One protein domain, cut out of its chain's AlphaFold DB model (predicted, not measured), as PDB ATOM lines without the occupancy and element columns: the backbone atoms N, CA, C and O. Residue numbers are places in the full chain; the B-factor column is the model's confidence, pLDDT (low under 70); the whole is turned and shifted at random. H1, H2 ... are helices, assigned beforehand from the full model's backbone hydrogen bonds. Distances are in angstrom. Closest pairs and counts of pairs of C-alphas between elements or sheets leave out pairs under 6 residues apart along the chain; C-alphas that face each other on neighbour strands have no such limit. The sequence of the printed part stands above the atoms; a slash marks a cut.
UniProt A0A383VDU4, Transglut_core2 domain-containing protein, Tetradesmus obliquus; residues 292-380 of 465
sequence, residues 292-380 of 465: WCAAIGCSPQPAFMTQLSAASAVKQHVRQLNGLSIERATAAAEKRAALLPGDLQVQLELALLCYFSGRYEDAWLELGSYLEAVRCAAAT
ATOM      1  N   TRP A 292     168.287 198.020 180.372       96.81
ATOM      2  CA  TRP A 292     167.938 196.897 179.510       96.81
ATOM      3  C   TRP A 292     166.915 195.984 180.188       96.81
ATOM      4  O   TRP A 292     165.841 195.752 179.640       96.81
ATOM      5  N   CYS A 293     167.185 195.558 181.425       95.81
ATOM      6  CA  CYS A 293     166.258 194.725 182.190       95.81
ATOM      7  C   CYS A 293     164.908 195.424 182.399       95.81
ATOM      8  O   CYS A 293     163.855 194.808 182.237       95.81
ATOM      9  N   ALA A 294     164.928 196.727 182.697       95.69
ATOM     10  CA  ALA A 294     163.715 197.533 182.802       95.69
ATOM     11  C   ALA A 294     162.977 197.688 181.460       95.69
ATOM     12  O   ALA A 294     161.753 197.815 181.457       95.69
ATOM     13  N   ALA A 295     163.692 197.685 180.332       96.06
ATOM     14  CA  ALA A 295     163.120 197.786 178.995       96.06
ATOM     15  C   ALA A 295     162.325 196.535 178.628       96.06
ATOM     16  O   ALA A 295     161.202 196.657 178.148       96.06
ATOM     17  N   ILE A 296     162.880 195.357 178.912       95.62
ATOM     18  CA  ILE A 296     162.254 194.063 178.601       95.62
ATOM     19  C   ILE A 296     161.375 193.514 179.734       95.62
ATOM     20  O   ILE A 296     160.741 192.473 179.581       95.62
ATOM     21  N   GLY A 297     161.342 194.188 180.888       94.56
ATOM     22  CA  GLY A 297     160.553 193.777 182.051       94.56
ATOM     23  C   GLY A 297     161.096 192.545 182.786       94.56
ATOM     24  O   GLY A 297     160.316 191.832 183.420       94.56
ATOM     25  N   CYS A 298     162.405 192.275 182.718       93.38
ATOM     26  CA  CYS A 298     163.029 191.163 183.438       93.38
ATOM     27  C   CYS A 298     163.667 191.608 184.763       93.38
ATOM     28  O   CYS A 298     163.895 192.793 185.021       93.38
ATOM     29  N   SER A 299     163.975 190.637 185.624       93.75
ATOM     30  CA  SER A 299     164.728 190.902 186.850       93.75
ATOM     31  C   SER A 299     166.169 191.282 186.499       93.75
ATOM     32  O   SER A 299     166.783 190.592 185.689       93.75
ATOM     33  N   PRO A 300     166.743 192.320 187.122       90.44
ATOM     34  CA  PRO A 300     168.125 192.710 186.868       90.44
ATOM     35  C   PRO A 300     169.150 191.934 187.710       90.44
ATOM     36  O   PRO A 300     170.336 192.256 187.717       90.44
ATOM     37  N   GLN A 301     168.707 190.939 188.479       90.56
ATOM     38  CA  GLN A 301     169.621 190.060 189.199       90.56
ATOM     39  C   GLN A 301     170.379 189.170 188.202       90.56
ATOM     40  O   GLN A 301     169.730 188.580 187.339       90.56
ATOM     41  N   PRO A 302     171.706 188.980 188.347       87.38
ATOM     42  CA  PRO A 302     172.511 188.251 187.364       87.38
ATOM     43  C   PRO A 302     171.997 186.853 186.995       87.38
ATOM     44  O   PRO A 302     172.125 186.444 185.849       87.38
ATOM     45  N   ALA A 303     171.381 186.136 187.939       89.62
ATOM     46  CA  ALA A 303     170.832 184.797 187.710       89.62
ATOM     47  C   ALA A 303     169.519 184.778 186.901       89.62
ATOM     48  O   ALA A 303     169.114 183.727 186.414       89.62
ATOM     49  N   PHE A 304     168.831 185.917 186.794       91.00
ATOM     50  CA  PHE A 304     167.504 186.030 186.184       91.00
ATOM     51  C   PHE A 304     167.448 187.053 185.045       91.00
ATOM     52  O   PHE A 304     166.403 187.193 184.408       91.00
ATOM     53  N   MET A 305     168.538 187.785 184.806       91.25
ATOM     54  CA  MET A 305     168.601 188.767 183.734       91.25
ATOM     55  C   MET A 305     168.700 188.069 182.381       91.25
ATOM     56  O   MET A 305     169.492 187.144 182.192       91.25
ATOM     57  N   THR A 306     167.918 188.537 181.414       91.44
ATOM     58  CA  THR A 306     168.121 188.154 180.019       91.44
ATOM     59  C   THR A 306     169.326 188.919 179.493       91.44
ATOM     60  O   THR A 306     169.304 190.148 179.439       91.44
ATOM     61  N   GLN A 307     170.381 188.201 179.119       91.38
ATOM     62  CA  GLN A 307     171.585 188.822 178.579       91.38
ATOM     63  C   GLN A 307     171.302 189.503 177.236       91.38
ATOM     64  O   GLN A 307     170.543 188.994 176.405       91.38
ATOM     65  N   LEU A 308     171.934 190.655 177.035       93.12
ATOM     66  CA  LEU A 308     171.964 191.348 175.756       93.12
ATOM     67  C   LEU A 308     172.957 190.614 174.845       93.12
ATOM     68  O   LEU A 308     174.163 190.795 174.960       93.12
ATOM     69  N   SER A 309     172.448 189.728 173.992       92.19
ATOM     70  CA  SER A 309     173.258 188.904 173.088       92.19
ATOM     71  C   SER A 309     172.567 188.716 171.737       92.19
ATOM     72  O   SER A 309     171.350 188.897 171.622       92.19
ATOM     73  N   ALA A 310     173.330 188.311 170.716       88.38
ATOM     74  CA  ALA A 310     172.790 187.997 169.391       88.38
ATOM     75  C   ALA A 310     171.717 186.898 169.461       88.38
ATOM     76  O   ALA A 310     170.640 187.043 168.884       88.38
ATOM     77  N   ALA A 311     171.937 185.870 170.285       87.50
ATOM     78  CA  ALA A 311     170.955 184.818 170.538       87.50
ATOM     79  C   ALA A 311     169.609 185.371 171.051       87.50
ATOM     80  O   ALA A 311     168.546 184.896 170.641       87.50
ATOM     81  N   SER A 312     169.628 186.385 171.926       87.06
ATOM     82  CA  SER A 312     168.409 187.043 172.420       87.06
ATOM     83  C   SER A 312     167.656 187.789 171.309       87.06
ATOM     84  O   SER A 312     166.423 187.818 171.327       87.06
ATOM     85  N   ALA A 313     168.373 188.352 170.330       86.44
ATOM     86  CA  ALA A 313     167.791 189.030 169.170       86.44
ATOM     87  C   ALA A 313     167.201 188.041 168.149       86.44
ATOM     88  O   ALA A 313     166.060 188.207 167.708       86.44
ATOM     89  N   VAL A 314     167.933 186.971 167.825       85.75
ATOM     90  CA  VAL A 314     167.504 185.951 166.853       85.75
ATOM     91  C   VAL A 314     166.265 185.209 167.342       85.75
ATOM     92  O   VAL A 314     165.288 185.065 166.607       85.75
ATOM     93  N   LYS A 315     166.252 184.783 168.610       83.94
ATOM     94  CA  LYS A 315     165.173 183.949 169.152       83.94
ATOM     95  C   LYS A 315     163.876 184.716 169.463       83.94
ATOM     96  O   LYS A 315     162.975 184.125 170.059       83.94
ATOM     97  N   GLN A 316     163.783 186.013 169.144       76.25
ATOM     98  CA  GLN A 316     162.606 186.869 169.389       76.25
ATOM     99  C   GLN A 316     162.029 186.746 170.816       76.25
ATOM    100  O   GLN A 316     160.815 186.748 171.031       76.25
ATOM    101  N   HIS A 317     162.898 186.612 171.823       77.38
ATOM    102  CA  HIS A 317     162.454 186.485 173.218       77.38
ATOM    103  C   HIS A 317     161.872 187.797 173.766       77.38
ATOM    104  O   HIS A 317     161.136 187.794 174.752       77.38
ATOM    105  N   VAL A 318     162.168 188.917 173.105       83.00
ATOM    106  CA  VAL A 318     161.722 190.255 173.482       83.00
ATOM    107  C   VAL A 318     160.466 190.608 172.690       83.00
ATOM    108  O   VAL A 318     160.534 190.870 171.495       83.00
ATOM    109  N   ARG A 319     159.306 190.589 173.356       80.31
ATOM    110  CA  ARG A 319     158.002 190.896 172.731       80.31
ATOM    111  C   ARG A 319     157.510 192.316 172.984       80.31
ATOM    112  O   ARG A 319     156.679 192.815 172.238       80.31
ATOM    113  N   GLN A 320     157.955 192.934 174.074       86.00
ATOM    114  CA  GLN A 320     157.545 194.277 174.472       86.00
ATOM    115  C   GLN A 320     158.756 195.022 175.015       86.00
ATOM    116  O   GLN A 320     159.531 194.463 175.791       86.00
ATOM    117  N   LEU A 321     158.894 196.277 174.596       93.75
ATOM    118  CA  LEU A 321     159.977 197.160 174.998       93.75
ATOM    119  C   LEU A 321     159.406 198.450 175.571       93.75
ATOM    120  O   LEU A 321     158.571 199.115 174.957       93.75
ATOM    121  N   ASN A 322     159.878 198.828 176.754       94.81
ATOM    122  CA  ASN A 322     159.670 200.173 177.266       94.81
ATOM    123  C   ASN A 322     160.617 201.139 176.537       94.81
ATOM    124  O   ASN A 322     161.827 201.097 176.766       94.81
ATOM    125  N   GLY A 323     160.045 202.014 175.699       93.88
ATOM    126  CA  GLY A 323     160.767 202.999 174.882       93.88
ATOM    127  C   GLY A 323     161.770 203.853 175.668       93.88
ATOM    128  O   GLY A 323     162.937 203.945 175.305       93.88
ATOM    129  N   LEU A 324     161.358 204.398 176.816       94.25
ATOM    130  CA  LEU A 324     162.233 205.247 177.630       94.25
ATOM    131  C   LEU A 324     163.429 204.469 178.194       94.25
ATOM    132  O   LEU A 324     164.552 204.972 178.236       94.25
ATOM    133  N   SER A 325     163.194 203.248 178.669       95.94
ATOM    134  CA  SER A 325     164.266 202.415 179.213       95.94
ATOM    135  C   SER A 325     165.240 201.979 178.119       95.94
ATOM    136  O   SER A 325     166.445 202.034 178.349       95.94
ATOM    137  N   ILE A 326     164.759 201.598 176.927       97.06
ATOM    138  CA  ILE A 326     165.659 201.218 175.829       97.06
ATOM    139  C   ILE A 326     166.490 202.414 175.355       97.06
ATOM    140  O   ILE A 326     167.699 202.275 175.219       97.06
ATOM    141  N   GLU A 327     165.908 203.612 175.234       96.19
ATOM    142  CA  GLU A 327     166.656 204.828 174.888       96.19
ATOM    143  C   GLU A 327     167.773 205.136 175.893       96.19
ATOM    144  O   GLU A 327     168.890 205.486 175.507       96.19
ATOM    145  N   ARG A 328     167.503 204.971 177.194       96.69
ATOM    146  CA  ARG A 328     168.516 205.153 178.245       96.69
ATOM    147  C   ARG A 328     169.602 204.082 178.201       96.69
ATOM    148  O   ARG A 328     170.768 204.410 178.413       96.69
ATOM    149  N   ALA A 329     169.239 202.833 177.912       97.69
ATOM    150  CA  ALA A 329     170.204 201.754 177.720       97.69
ATOM    151  C   ALA A 329     171.127 202.053 176.527       97.69
ATOM    152  O   ALA A 329     172.347 202.011 176.680       97.69
ATOM    153  N   THR A 330     170.562 202.445 175.380       97.75
ATOM    154  CA  THR A 330     171.319 202.834 174.181       97.75
ATOM    155  C   THR A 330     172.225 204.031 174.463       97.75
ATOM    156  O   THR A 330     173.414 203.980 174.168       97.75
ATOM    157  N   ALA A 331     171.722 205.074 175.130       97.38
ATOM    158  CA  ALA A 331     172.524 206.247 175.481       97.38
ATOM    159  C   ALA A 331     173.677 205.935 176.455       97.38
ATOM    160  O   ALA A 331     174.681 206.653 176.460       97.38
ATOM    161  N   ALA A 332     173.544 204.913 177.308       98.06
ATOM    162  CA  ALA A 332     174.634 204.426 178.152       98.06
ATOM    163  C   ALA A 332     175.664 203.628 177.332       98.06
ATOM    164  O   ALA A 332     176.864 203.845 177.495       98.06
ATOM    165  N   ALA A 333     175.209 202.775 176.409       98.12
ATOM    166  CA  ALA A 333     176.075 202.008 175.513       98.12
ATOM    167  C   ALA A 333     176.888 202.906 174.562       98.12
ATOM    168  O   ALA A 333     178.092 202.709 174.431       98.12
ATOM    169  N   GLU A 334     176.286 203.956 173.993       98.06
ATOM    170  CA  GLU A 334     176.990 204.955 173.168       98.06
ATOM    171  C   GLU A 334     178.161 205.594 173.935       98.06
ATOM    172  O   GLU A 334     179.272 205.732 173.424       98.06
ATOM    173  N   LYS A 335     177.938 205.946 175.209       98.38
ATOM    174  CA  LYS A 335     178.987 206.500 176.077       98.38
ATOM    175  C   LYS A 335     180.076 205.480 176.395       98.38
ATOM    176  O   LYS A 335     181.238 205.867 176.495       98.38
ATOM    177  N   ARG A 336     179.730 204.197 176.553       98.00
ATOM    178  CA  ARG A 336     180.722 203.123 176.741       98.00
ATOM    179  C   ARG A 336     181.569 202.926 175.498       98.00
ATOM    180  O   ARG A 336     182.786 202.880 175.632       98.00
ATOM    181  N   ALA A 337     180.958 202.894 174.316       97.38
ATOM    182  CA  ALA A 337     181.679 202.794 173.049       97.38
ATOM    183  C   ALA A 337     182.647 203.975 172.858       97.38
ATOM    184  O   ALA A 337     183.782 203.787 172.431       97.38
ATOM    185  N   ALA A 338     182.253 205.184 173.277       97.50
ATOM    186  CA  ALA A 338     183.138 206.349 173.275       97.50
ATOM    187  C   ALA A 338     184.304 206.255 174.285       97.50
ATOM    188  O   ALA A 338     185.344 206.883 174.084       97.50
ATOM    189  N   LEU A 339     184.146 205.510 175.384       97.94
ATOM    190  CA  LEU A 339     185.196 205.295 176.387       97.94
ATOM    191  C   LEU A 339     186.156 204.167 176.008       97.94
ATOM    192  O   LEU A 339     187.336 204.265 176.326       97.94
ATOM    193  N   LEU A 340     185.659 203.112 175.366       97.06
ATOM    194  CA  LEU A 340     186.419 201.914 175.013       97.06
ATOM    195  C   LEU A 340     186.356 201.673 173.495       97.06
ATOM    196  O   LEU A 340     185.768 200.685 173.049       97.06
ATOM    197  N   PRO A 341     186.930 202.577 172.677       95.31
ATOM    198  CA  PRO A 341     186.937 202.392 171.235       95.31
ATOM    199  C   PRO A 341     187.737 201.132 170.879       95.31
ATOM    200  O   PRO A 341     188.886 200.984 171.293       95.31
ATOM    201  N   GLY A 342     187.127 200.236 170.104       92.50
ATOM    202  CA  GLY A 342     187.728 198.965 169.686       92.50
ATOM    203  C   GLY A 342     187.435 197.775 170.604       92.50
ATOM    204  O   GLY A 342     187.823 196.659 170.267       92.50
ATOM    205  N   ASP A 343     186.733 197.971 171.724       95.62
ATOM    206  CA  ASP A 343     186.198 196.850 172.497       95.62
ATOM    207  C   ASP A 343     185.016 196.222 171.740       95.62
ATOM    208  O   ASP A 343     183.938 196.813 171.614       95.62
ATOM    209  N   LEU A 344     185.242 195.013 171.218       94.06
ATOM    210  CA  LEU A 344     184.279 194.287 170.390       94.06
ATOM    211  C   LEU A 344     182.985 193.968 171.143       94.06
ATOM    212  O   LEU A 344     181.905 194.024 170.555       94.06
ATOM    213  N   GLN A 345     183.069 193.669 172.440       94.44
ATOM    214  CA  GLN A 345     181.892 193.349 173.243       94.44
ATOM    215  C   GLN A 345     181.031 194.597 173.452       94.44
ATOM    216  O   GLN A 345     179.810 194.546 173.296       94.44
ATOM    217  N   VAL A 346     181.657 195.737 173.757       96.06
ATOM    218  CA  VAL A 346     180.953 197.022 173.893       96.06
ATOM    219  C   VAL A 346     180.283 197.423 172.578       96.06
ATOM    220  O   VAL A 346     179.138 197.881 172.588       96.06
ATOM    221  N   GLN A 347     180.965 197.220 171.449       96.19
ATOM    222  CA  GLN A 347     180.412 197.504 170.127       96.19
ATOM    223  C   GLN A 347     179.214 196.605 169.793       96.19
ATOM    224  O   GLN A 347     178.176 197.108 169.360       96.19
ATOM    225  N   LEU A 348     179.319 195.297 170.045       95.56
ATOM    226  CA  LEU A 348     178.221 194.352 169.832       95.56
ATOM    227  C   LEU A 348     176.989 194.724 170.666       95.56
ATOM    228  O   LEU A 348     175.867 194.723 170.164       95.56
ATOM    229  N   GLU A 349     177.177 195.076 171.936       96.50
ATOM    230  CA  GLU A 349     176.077 195.501 172.800       96.50
ATOM    231  C   GLU A 349     175.389 196.779 172.297       96.50
ATOM    232  O   GLU A 349     174.157 196.856 172.317       96.50
ATOM    233  N   LEU A 350     176.153 197.763 171.807       97.75
ATOM    234  CA  LEU A 350     175.593 198.964 171.185       97.75
ATOM    235  C   LEU A 350     174.776 198.613 169.934       97.75
ATOM    236  O   LEU A 350     173.627 199.041 169.819       97.75
ATOM    237  N   ALA A 351     175.326 197.785 169.044       96.19
ATOM    238  CA  ALA A 351     174.638 197.274 167.860       96.19
ATOM    239  C   ALA A 351     173.290 196.615 168.203       96.19
ATOM    240  O   ALA A 351     172.261 196.919 167.593       96.19
ATOM    241  N   LEU A 352     173.278 195.738 169.212       95.81
ATOM    242  CA  LEU A 352     172.068 195.047 169.659       95.81
ATOM    243  C   LEU A 352     171.034 196.020 170.232       95.81
ATOM    244  O   LEU A 352     169.844 195.888 169.950       95.81
ATOM    245  N   LEU A 353     171.457 197.018 171.009       97.12
ATOM    246  CA  LEU A 353     170.547 198.044 171.524       97.12
ATOM    247  C   LEU A 353     169.986 198.927 170.406       97.12
ATOM    248  O   LEU A 353     168.795 199.238 170.434       97.12
ATOM    249  N   CYS A 354     170.787 199.267 169.391       96.19
ATOM    250  CA  CYS A 354     170.302 199.935 168.183       96.19
ATOM    251  C   CYS A 354     169.228 199.086 167.485       96.19
ATOM    252  O   CYS A 354     168.142 199.607 167.220       96.19
ATOM    253  N   TYR A 355     169.462 197.779 167.307       94.75
ATOM    254  CA  TYR A 355     168.485 196.844 166.731       94.75
ATOM    255  C   TYR A 355     167.169 196.837 167.519       94.75
ATOM    256  O   TYR A 355     166.105 197.091 166.954       94.75
ATOM    257  N   PHE A 356     167.228 196.621 168.838       93.94
ATOM    258  CA  PHE A 356     166.031 196.594 169.683       93.94
ATOM    259  C   PHE A 356     165.320 197.952 169.766       93.94
ATOM    260  O   PHE A 356     164.106 197.992 169.937       93.94
ATOM    261  N   SER A 357     166.041 199.065 169.618       94.62
ATOM    262  CA  SER A 357     165.445 200.407 169.567       94.62
ATOM    263  C   SER A 357     164.810 200.766 168.214       94.62
ATOM    264  O   SER A 357     164.239 201.846 168.090       94.62
ATOM    265  N   GLY A 358     164.909 199.894 167.202       92.50
ATOM    266  CA  GLY A 358     164.421 200.154 165.842       92.50
ATOM    267  C   GLY A 358     165.344 201.039 164.994       92.50
ATOM    268  O   GLY A 358     164.971 201.454 163.899       92.50
ATOM    269  N   ARG A 359     166.564 201.329 165.467       94.25
ATOM    270  CA  ARG A 359     167.603 202.072 164.733       94.25
ATOM    271  C   ARG A 359     168.394 201.116 163.836       94.25
ATOM    272  O   ARG A 359     169.577 200.875 164.060       94.25
ATOM    273  N   TYR A 360     167.722 200.521 162.850       91.94
ATOM    274  CA  TYR A 360     168.287 199.437 162.036       91.94
ATOM    275  C   TYR A 360     169.497 199.853 161.194       91.94
ATOM    276  O   TYR A 360     170.418 199.058 161.038       91.94
ATOM    277  N   GLU A 361     169.527 201.091 160.691       91.25
ATOM    278  CA  GLU A 361     170.685 201.619 159.953       91.25
ATOM    279  C   GLU A 361     171.931 201.684 160.846       91.25
ATOM    280  O   GLU A 361     172.986 201.172 160.476       91.25
ATOM    281  N   ASP A 362     171.791 202.226 162.058       93.69
ATOM    282  CA  ASP A 362     172.886 202.285 163.031       93.69
ATOM    283  C   ASP A 362     173.306 200.878 163.477       93.69
ATOM    284  O   ASP A 362     174.493 200.577 163.561       93.69
ATOM    285  N   ALA A 363     172.340 199.983 163.716       93.25
ATOM    286  CA  ALA A 363     172.617 198.595 164.078       93.25
ATOM    287  C   ALA A 363     173.421 197.870 162.989       93.25
ATOM    288  O   ALA A 363     174.376 197.162 163.295       93.25
ATOM    289  N   TRP A 364     173.056 198.069 161.721       91.38
ATOM    290  CA  TRP A 364     173.766 197.510 160.574       91.38
ATOM    291  C   TRP A 364     175.208 198.017 160.489       91.38
ATOM    292  O   TRP A 364     176.124 197.218 160.296       91.38
ATOM    293  N   LEU A 365     175.418 199.327 160.658       92.62
ATOM    294  CA  LEU A 365     176.753 199.931 160.630       92.62
ATOM    295  C   LEU A 365     177.649 199.392 161.754       92.62
ATOM    296  O   LEU A 365     178.795 199.013 161.498       92.62
ATOM    297  N   GLU A 366     177.124 199.310 162.976       93.38
ATOM    298  CA  GLU A 366     177.881 198.818 164.131       93.38
ATOM    299  C   GLU A 366     178.175 197.313 164.035       93.38
ATOM    300  O   GLU A 366     179.300 196.890 164.298       93.38
ATOM    301  N   LEU A 367     177.213 196.497 163.580       92.00
ATOM    302  CA  LEU A 367     177.438 195.063 163.351       92.00
ATOM    303  C   LEU A 367     178.427 194.804 162.213       92.00
ATOM    304  O   LEU A 367     179.266 193.913 162.326       92.00
ATOM    305  N   GLY A 368     178.349 195.575 161.126       90.12
ATOM    306  CA  GLY A 368     179.301 195.475 160.022       90.12
ATOM    307  C   GLY A 368     180.728 195.767 160.484       90.12
ATOM    308  O   GLY A 368     181.639 194.990 160.202       90.12
ATOM    309  N   SER A 369     180.894 196.835 161.267       91.00
ATOM    310  CA  SER A 369     182.177 197.215 161.866       91.00
ATOM    311  C   SER A 369     182.708 196.141 162.827       91.00
ATOM    312  O   SER A 369     183.883 195.782 162.758       91.00
ATOM    313  N   TYR A 370     181.837 195.569 163.668       91.94
ATOM    314  CA  TYR A 370     182.175 194.448 164.551       91.94
ATOM    315  C   TYR A 370     182.673 193.226 163.758       91.94
ATOM    316  O   TYR A 370     183.744 192.692 164.045       91.94
ATOM    317  N   LEU A 371     181.932 192.803 162.728       90.38
ATOM    318  CA  LEU A 371     182.278 191.640 161.904       90.38
ATOM    319  C   LEU A 371     183.597 191.833 161.145       90.38
ATOM    320  O   LEU A 371     184.375 190.888 161.004       90.38
ATOM    321  N   GLU A 372     183.866 193.042 160.653       92.31
ATOM    322  CA  GLU A 372     185.144 193.366 160.016       92.31
ATOM    323  C   GLU A 372     186.303 193.247 161.011       92.31
ATOM    324  O   GLU A 372     187.305 192.593 160.713       92.31
ATOM    325  N   ALA A 373     186.139 193.781 162.222       90.56
ATOM    326  CA  ALA A 373     187.159 193.709 163.260       90.56
ATOM    327  C   ALA A 373     187.438 192.262 163.719       90.56
ATOM    328  O   ALA A 373     188.605 191.880 163.840       90.56
ATOM    329  N   VAL A 374     186.401 191.431 163.886       88.19
ATOM    330  CA  VAL A 374     186.545 189.993 164.197       88.19
ATOM    331  C   VAL A 374     187.315 189.264 163.092       88.19
ATOM    332  O   VAL A 374     188.248 188.510 163.376       88.19
ATOM    333  N   ARG A 375     186.997 189.526 161.816       90.00
ATOM    334  CA  ARG A 375     187.719 188.935 160.674       90.00
ATOM    335  C   ARG A 375     189.188 189.350 160.640       90.00
ATOM    336  O   ARG A 375     190.049 188.514 160.368       90.00
ATOM    337  N   CYS A 376     189.483 190.620 160.919       90.44
ATOM    338  CA  CYS A 376     190.857 191.110 161.007       90.44
ATOM    339  C   CYS A 376     191.639 190.420 162.134       90.44
ATOM    340  O   CYS A 376     192.773 190.001 161.896       90.44
ATOM    341  N   ALA A 377     191.036 190.246 163.315       88.88
ATOM    342  CA  ALA A 377     191.657 189.547 164.443       88.88
ATOM    343  C   ALA A 377     191.923 188.059 164.134       88.88
ATOM    344  O   ALA A 377     193.025 187.555 164.354       88.88
ATOM    345  N   ALA A 378     190.961 187.367 163.515       85.62
ATOM    346  CA  ALA A 378     191.139 185.975 163.099       85.62
ATOM    347  C   ALA A 378     192.277 185.807 162.067       85.62
ATOM    348  O   ALA A 378     193.030 184.828 162.101       85.62
ATOM    349  N   ALA A 379     192.445 186.777 161.160       89.44
ATOM    350  CA  ALA A 379     193.528 186.764 160.179       89.44
ATOM    351  C   ALA A 379     194.913 186.954 160.827       89.44
ATOM    352  O   ALA A 379     195.877 186.296 160.418       89.44
ATOM    353  N   THR A 380     195.036 187.810 161.848       88.44
ATOM    354  CA  THR A 380     196.313 188.007 162.556       88.44
ATOM    355  C   THR A 380     196.750 186.756 163.311       88.44
ATOM    356  O   THR A 380     197.922 186.380 163.230       88.44
TER     357      THR A 380
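Overview. This is residues 292 to 380 of the 465 residues of the protein "Transglut_core2 domain-containing protein" of Tetradesmus obliquus (UniProt A0A383VDU4). Three longer helices, H3, H4 and H5, lie side by side and run back and forth, with H4 in the middle between H3 and H5. The short H1 packs on residues 323 to 329 of H3, a long loop, residues 297 to 309, leads on to the short H2, and residues 375 to 380 of H5 stick out. The 89 printed residues hold five named helices, H1 to H5 in order, and no named strand, so the class is all helix. The whole is compact, with a radius of gyration of the C-alphas of 13.3 A, and elongated, spanning 41 by 23 by 22 A.

Arrangement. Look first at H1, residues 292 to 296, which touches H3, residues 323 to 339, by residues 323 to 329 alone; the closest C-alphas, of Ala 295 and Ser 325, are 4.8 A apart. H2, residues 310 to 314, only just touches H4, residues 344 to 356, with 3 pairs of C-alphas within 8 A, the closest being Ala 310 and Leu 352 at 7.1 A; H4 takes part with residues 352 to 356 alone. H3 and H4 form a helical hairpin, touching closest at the C-alphas of Ala 333 and Leu 350, 5.3 A, at a shallow tilt of 23 degrees, opposite ways. H4, the hub, forms a second helical hairpin with H5, residues 360 to 380, closest at the C-alphas of Ala 351 and Ala 363, 4.5 A, at a shallow tilt of 23 degrees, opposite ways. H3 and H5 are apart. In H1, H2, H4 and H5 every O i to N i+4 pair is within hydrogen-bond range; in H3, 12 of 13 are.

Along the chain. Find C-alpha 292 at (167.938, 196.897, 179.510), where H1 begins. H3 runs 24.6 A from C-alpha 323 at (160.767, 202.999, 174.882), H4 runs 18.4 A, and H5 runs 30.3 A to C-alpha 380 at (196.313, 188.007, 162.556).

Size, cuts and confidence. The C-alphas farthest apart, of Asn 322 and Thr 380, are 41.3 A apart. The link from H1 to H2 is long, and the printed part has no cut. No printed residue is under 70 in pLDDT.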